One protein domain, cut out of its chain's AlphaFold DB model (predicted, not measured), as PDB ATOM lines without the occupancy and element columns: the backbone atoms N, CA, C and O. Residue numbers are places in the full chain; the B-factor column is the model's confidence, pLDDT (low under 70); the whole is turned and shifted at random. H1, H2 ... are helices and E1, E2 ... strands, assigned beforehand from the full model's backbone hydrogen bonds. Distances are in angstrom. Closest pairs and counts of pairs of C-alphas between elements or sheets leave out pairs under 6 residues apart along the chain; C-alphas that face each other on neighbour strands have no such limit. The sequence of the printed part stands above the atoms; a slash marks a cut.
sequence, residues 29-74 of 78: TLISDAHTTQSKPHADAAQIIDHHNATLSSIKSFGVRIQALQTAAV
ATOM      1  N   THR A  29     -24.385 -47.408 -28.407       94.69
ATOM      2  CA  THR A  29     -24.630 -46.272 -29.299       94.69
ATOM      3  C   THR A  29     -26.136 -46.037 -29.364       94.69
ATOM      4  O   THR A  29     -26.879 -46.853 -29.907       94.69
ATOM      5  N   LEU A  30     -26.599 -44.936 -28.777       94.94
ATOM      6  CA  LEU A  30     -27.971 -44.458 -28.899       94.94
ATOM      7  C   LEU A  30     -28.100 -43.645 -30.188       94.94
ATOM      8  O   LEU A  30     -27.365 -42.680 -30.387       94.94
ATOM      9  N   ILE A  31     -29.061 -43.997 -31.040       97.69
ATOM     10  CA  ILE A  31     -29.318 -43.239 -32.264       97.69
ATOM     11  C   ILE A  31     -30.257 -42.071 -31.947       97.69
ATOM     12  O   ILE A  31     -31.442 -42.267 -31.655       97.69
ATOM     13  N   SER A  32     -29.712 -40.854 -31.961       97.81
ATOM     14  CA  SER A  32     -30.352 -39.655 -31.408       97.81
ATOM     15  C   SER A  32     -31.588 -39.198 -32.177       97.81
ATOM     16  O   SER A  32     -32.439 -38.517 -31.613       97.81
ATOM     17  N   ASP A  33     -31.675 -39.558 -33.456       97.75
ATOM     18  CA  ASP A  33     -32.710 -39.166 -34.415       97.75
ATOM     19  C   ASP A  33     -33.603 -40.340 -34.868       97.75
ATOM     20  O   ASP A  33     -34.455 -40.161 -35.734       97.75
ATOM     21  N   ALA A  34     -33.454 -41.530 -34.270       97.06
ATOM     22  CA  ALA A  34     -34.203 -42.739 -34.645       97.06
ATOM     23  C   ALA A  34     -35.102 -43.293 -33.524       97.06
ATOM     24  O   ALA A  34     -35.418 -44.483 -33.492       97.06
ATOM     25  N   HIS A  35     -35.531 -42.441 -32.594       96.31
ATOM     26  CA  HIS A  35     -36.523 -42.784 -31.576       96.31
ATOM     27  C   HIS A  35     -37.527 -41.643 -31.397       96.31
ATOM     28  O   HIS A  35     -37.285 -40.504 -31.791       96.31
ATOM     29  N   THR A  36     -38.693 -41.956 -30.835       97.69
ATOM     30  CA  THR A  36     -39.792 -40.997 -30.700       97.69
ATOM     31  C   THR A  36     -40.599 -41.243 -29.433       97.69
ATOM     32  O   THR A  36     -40.463 -42.270 -28.765       97.69
ATOM     33  N   THR A  37     -41.444 -40.279 -29.093       98.00
ATOM     34  CA  THR A  37     -42.378 -40.327 -27.973       98.00
ATOM     35  C   THR A  37     -43.551 -39.387 -28.246       98.00
ATOM     36  O   THR A  37     -43.565 -38.655 -29.233       98.00
ATOM     37  N   GLN A  38     -44.547 -39.403 -27.368       98.62
ATOM     38  CA  GLN A  38     -45.669 -38.469 -27.402       98.62
ATOM     39  C   GLN A  38     -45.421 -37.301 -26.443       98.62
ATOM     40  O   GLN A  38     -44.829 -37.484 -25.375       98.62
ATOM     41  N   SER A  39     -45.932 -36.119 -26.793       98.50
ATOM     42  CA  SER A  39     -45.952 -34.964 -25.890       98.50
ATOM     43  C   SER A  39     -46.717 -35.279 -24.602       98.50
ATOM     44  O   SER A  39     -47.655 -36.081 -24.579       98.50
ATOM     45  N   LYS A  40     -46.341 -34.603 -23.517       97.94
ATOM     46  CA  LYS A  40     -47.011 -34.652 -22.213       97.94
ATOM     47  C   LYS A  40     -47.480 -33.244 -21.827       97.94
ATOM     48  O   LYS A  40     -46.933 -32.268 -22.327       97.94
ATOM     49  N   PRO A  41     -48.433 -33.093 -20.887       98.50
ATOM     50  CA  PRO A  41     -48.923 -31.771 -20.476       98.50
ATOM     51  C   PRO A  41     -47.848 -30.774 -20.006       98.50
ATOM     52  O   PRO A  41     -48.105 -29.578 -19.987       98.50
ATOM     53  N   HIS A  42     -46.666 -31.253 -19.606       97.56
ATOM     54  CA  HIS A  42     -45.558 -30.444 -19.085       97.56
ATOM     55  C   HIS A  42     -44.333 -30.370 -20.014       97.56
ATOM     56  O   HIS A  42     -43.371 -29.699 -19.654       97.56
ATOM     57  N   ALA A  43     -44.326 -31.077 -21.150       98.06
ATOM     58  CA  ALA A  43     -43.206 -31.079 -22.092       98.06
ATOM     59  C   ALA A  43     -43.654 -31.571 -23.473       98.06
ATOM     60  O   ALA A  43     -44.352 -32.586 -23.577       98.06
ATOM     61  N   ASP A  44     -43.238 -30.889 -24.535       98.62
ATOM     62  CA  ASP A  44     -43.471 -31.381 -25.892       98.62
ATOM     63  C   ASP A  44     -42.537 -32.555 -26.241       98.62
ATOM     64  O   ASP A  44     -41.526 -32.803 -25.582       98.62
ATOM     65  N   ALA A  45     -42.896 -33.326 -27.270       98.50
ATOM     66  CA  ALA A  45     -42.138 -34.508 -27.670       98.50
ATOM     67  C   ALA A  45     -40.666 -34.201 -28.004       98.50
ATOM     68  O   ALA A  45     -39.812 -35.022 -27.677       98.50
ATOM     69  N   ALA A  46     -40.357 -33.041 -28.599       98.25
ATOM     70  CA  ALA A  46     -38.981 -32.685 -28.942       98.25
ATOM     71  C   ALA A  46     -38.152 -32.439 -27.675       98.25
ATOM     72  O   ALA A  46     -37.072 -33.007 -27.542       98.25
ATOM     73  N   GLN A  47     -38.702 -31.725 -26.687       98.56
ATOM     74  CA  GLN A  47     -38.058 -31.563 -25.376       98.56
ATOM     75  C   GLN A  47     -37.779 -32.903 -24.685       98.56
ATOM     76  O   GLN A  47     -36.730 -33.077 -24.062       98.56
ATOM     77  N   ILE A  48     -38.708 -33.858 -24.778       98.62
ATOM     78  CA  ILE A  48     -38.533 -35.185 -24.176       98.62
ATOM     79  C   ILE A  48     -37.429 -35.967 -24.905       98.62
ATOM     80  O   ILE A  48     -36.601 -36.595 -24.248       98.62
ATOM     81  N   ILE A  49     -37.388 -35.914 -26.238       98.44
ATOM     82  CA  ILE A  49     -36.339 -36.550 -27.052       98.44
ATOM     83  C   ILE A  49     -34.965 -35.940 -26.733       98.44
ATOM     84  O   ILE A  49     -34.021 -36.677 -26.448       98.44
ATOM     85  N   ASP A  50     -34.862 -34.609 -26.680       98.19
ATOM     86  CA  ASP A  50     -33.628 -33.901 -26.321       98.19
ATOM     87  C   ASP A  50     -33.151 -34.281 -24.914       98.19
ATOM     88  O   ASP A  50     -31.972 -34.584 -24.699       98.19
ATOM     89  N   HIS A  51     -34.079 -34.339 -23.955       98.00
ATOM     90  CA  HIS A  51     -33.786 -34.793 -22.603       98.00
ATOM     91  C   HIS A  51     -33.291 -36.243 -22.585       98.00
ATOM     92  O   HIS A  51     -32.288 -36.531 -21.937       98.00
ATOM     93  N   HIS A  52     -33.935 -37.160 -23.311       97.69
ATOM     94  CA  HIS A  52     -33.507 -38.558 -23.377       97.69
ATOM     95  C   HIS A  52     -32.107 -38.701 -23.975       97.69
ATOM     96  O   HIS A  52     -31.283 -39.419 -23.407       97.69
ATOM     97  N   ASN A  53     -31.800 -37.975 -25.050       97.69
ATOM     98  CA  ASN A  53     -30.464 -37.949 -25.640       97.69
ATOM     99  C   ASN A  53     -29.397 -37.507 -24.629       97.69
ATOM    100  O   ASN A  53     -28.362 -38.164 -24.493       97.69
ATOM    101  N   ALA A  54     -29.659 -36.436 -23.877       97.25
ATOM    102  CA  ALA A  54     -28.732 -35.918 -22.871       97.25
ATOM    103  C   ALA A  54     -28.617 -36.837 -21.640       97.25
ATOM    104  O   ALA A  54     -27.522 -37.117 -21.144       97.25
ATOM    105  N   THR A  55     -29.739 -37.338 -21.131       96.06
ATOM    106  CA  THR A  55     -29.764 -38.166 -19.926       96.06
ATOM    107  C   THR A  55     -29.173 -39.543 -20.192       96.06
ATOM    108  O   THR A  55     -28.284 -39.961 -19.461       96.06
ATOM    109  N   LEU A  56     -29.588 -40.239 -21.252       94.44
ATOM    110  CA  LEU A  56     -29.093 -41.590 -21.532       94.44
ATOM    111  C   LEU A  56     -27.591 -41.605 -21.841       94.44
ATOM    112  O   LEU A  56     -26.893 -42.490 -21.357       94.44
ATOM    113  N   SER A  57     -27.076 -40.612 -22.571       94.44
ATOM    114  CA  SER A  57     -25.633 -40.508 -22.851       94.44
ATOM    115  C   SER A  57     -24.794 -40.119 -21.624       94.44
ATOM    116  O   SER A  57     -23.606 -40.434 -21.563       94.44
ATOM    117  N   SER A  58     -25.394 -39.466 -20.623       93.50
ATOM    118  CA  SER A  58     -24.705 -39.074 -19.384       93.50
ATOM    119  C   SER A  58     -24.786 -40.110 -18.261       93.50
ATOM    120  O   SER A  58     -23.986 -40.047 -17.319       93.50
ATOM    121  N   ILE A  59     -25.704 -41.080 -18.343       90.25
ATOM    122  CA  ILE A  59     -25.786 -42.179 -17.380       90.25
ATOM    123  C   ILE A  59     -24.497 -42.999 -17.440       90.25
ATOM    124  O   ILE A  59     -24.098 -43.526 -18.476       90.25
ATOM    125  N   LYS A  60     -23.861 -43.155 -16.277       84.88
ATOM    126  CA  LYS A  60     -22.714 -44.044 -16.097       84.88
ATOM    127  C   LYS A  60     -23.190 -45.313 -15.416       84.88
ATOM    128  O   LYS A  60     -23.538 -45.293 -14.240       84.88
ATOM    129  N   SER A  61     -23.173 -46.418 -16.149       72.62
ATOM    130  CA  SER A  61     -23.456 -47.742 -15.603       72.62
ATOM    131  C   SER A  61     -22.199 -48.585 -15.709       72.62
ATOM    132  O   SER A  61     -21.666 -48.776 -16.796       72.62
ATOM    133  N   PHE A  62     -21.670 -49.022 -14.568       79.12
ATOM    134  CA  PHE A  62     -20.526 -49.932 -14.487       79.12
ATOM    135  C   PHE A  62     -19.276 -49.575 -15.319       79.12
ATOM    136  O   PHE A  62     -18.481 -50.450 -15.666       79.12
ATOM    137  N   GLY A  63     -19.094 -48.291 -15.628       80.44
ATOM    138  CA  GLY A  63     -17.951 -47.788 -16.383       80.44
ATOM    139  C   GLY A  63     -18.009 -47.999 -17.900       80.44
ATOM    140  O   GLY A  63     -17.042 -47.631 -18.560       80.44
ATOM    141  N   VAL A  64     -19.097 -48.543 -18.466       86.19
ATOM    142  CA  VAL A  64     -19.261 -48.625 -19.931       86.19
ATOM    143  C   VAL A  64     -19.796 -47.314 -20.502       86.19
ATOM    144  O   VAL A  64     -20.567 -46.603 -19.853       86.19
ATOM    145  N   ARG A  65     -19.340 -46.967 -21.709       86.50
ATOM    146  CA  ARG A  65     -19.684 -45.713 -22.387       86.50
ATOM    147  C   ARG A  65     -21.042 -45.836 -23.083       86.50
ATOM    148  O   ARG A  65     -21.309 -46.836 -23.746       86.50
ATOM    149  N   ILE A  66     -21.844 -44.776 -22.988       92.75
ATOM    150  CA  ILE A  66     -23.028 -44.559 -23.821       92.75
ATOM    151  C   ILE A  66     -22.777 -43.304 -24.656       92.75
ATOM    152  O   ILE A  66     -22.355 -42.282 -24.119       92.75
ATOM    153  N   GLN A  67     -22.996 -43.380 -25.965       94.06
ATOM    154  CA  GLN A  67     -22.844 -42.243 -26.877       94.06
ATOM    155  C   GLN A  67     -24.132 -42.040 -27.661       94.06
ATOM    156  O   GLN A  67     -24.687 -43.006 -28.174       94.06
ATOM    157  N   ALA A  68     -24.592 -40.795 -27.761       96.75
ATOM    158  CA  ALA A  68     -25.683 -40.431 -28.654       96.75
ATOM    159  C   ALA A  68     -25.097 -39.957 -29.992       96.75
ATOM    160  O   ALA A  68     -24.310 -39.011 -30.006       96.75
ATOM    161  N   LEU A  69     -25.458 -40.614 -31.095       97.56
ATOM    162  CA  LEU A  69     -25.015 -40.283 -32.453       97.56
ATOM    163  C   LEU A  69     -26.218 -40.117 -33.380       97.56
ATOM    164  O   LEU A  69     -27.211 -40.824 -33.233       97.56
ATOM    165  N   GLN A  70     -26.107 -39.237 -34.375       97.75
ATOM    166  CA  GLN A  70     -27.068 -39.213 -35.479       97.75
ATOM    167  C   GLN A  70     -26.917 -40.460 -36.348       97.75
ATOM    168  O   GLN A  70     -25.808 -40.970 -36.510       97.75
ATOM    169  N   THR A  71     -28.010 -40.894 -36.975       97.62
ATOM    170  CA  THR A  71     -28.040 -42.061 -37.871       97.62
ATOM    171  C   THR A  71     -26.956 -41.974 -38.948       97.62
ATOM    172  O   THR A  71     -26.267 -42.955 -39.212       97.62
ATOM    173  N   ALA A  72     -26.739 -40.786 -39.521       97.19
ATOM    174  CA  ALA A  72     -25.737 -40.552 -40.565       97.19
ATOM    175  C   ALA A  72     -24.275 -40.753 -40.113       97.19
ATOM    176  O   ALA A  72     -23.392 -40.876 -40.957       97.19
ATOM    177  N   ALA A  73     -24.010 -40.763 -38.804       96.44
ATOM    178  CA  ALA A  73     -22.675 -40.943 -38.235       96.44
ATOM    179  C   ALA A  73     -22.385 -42.397 -37.817       96.44
ATOM    180  O   ALA A  73     -21.307 -42.672 -37.290       96.44
ATOM    181  N   VAL A  74     -23.336 -43.319 -38.004       94.06
ATOM    182  CA  VAL A  74     -23.176 -44.725 -37.624       94.06
ATOM    183  C   VAL A  74     -22.549 -45.509 -38.770       94.06
ATOM    184  O   VAL A  74     -23.094 -45.549 -39.871       94.06
TER     185      VAL A  74
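This is residues 29 to 74 of the 78 residues of an uncharacterized protein of Pseudomonas putida (UniProt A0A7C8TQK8). One helix, H1, packs residues 52 to 58 on a tiny two-stranded parallel sheet, E1 beside E2, and a long loop, residues 32 to 44, reaches out to the helix's far end. The printed part has 46 residues, ordered E1, H1, E2; the class is mixed, with 21 residues in named elements, under half. It is flat, 35 by 26 by 10 A, and only just loose, close to compact, with a radius of gyration of the C-alphas of 11.7 A.

Start at E1, residues 29 to 31; its parallel neighbour is E2, residues 66 to 69, at 35 degrees, with N 30 and O 67 2.8 A apart, within hydrogen-bond range. H1, residues 45 to 58, comes closest to E2 at the C-alphas of Ser 57 and Ile 66, 4.9 A apart. E1, H1 and E2 form a strand-helix-strand unit, parallel strands joined through a helix, with a right-handed crossover. In H1, every O i to N i+4 pair is within hydrogen-bond range.

Find C-alpha 29, where E1 begins, at (-24.630, -46.272, -29.299). H1 runs 19.8 A from C-alpha 45 at (-42.138, -34.508, -27.670); E2 ends at C-alpha 69, (-25.015, -40.283, -32.453).

The C-alphas farthest apart, of Pro 41 and Gly 63, are 35.1 A apart. The link E1 to H1 is long; the printed part has no cut, and no printed residue is under 70 in pLDDT.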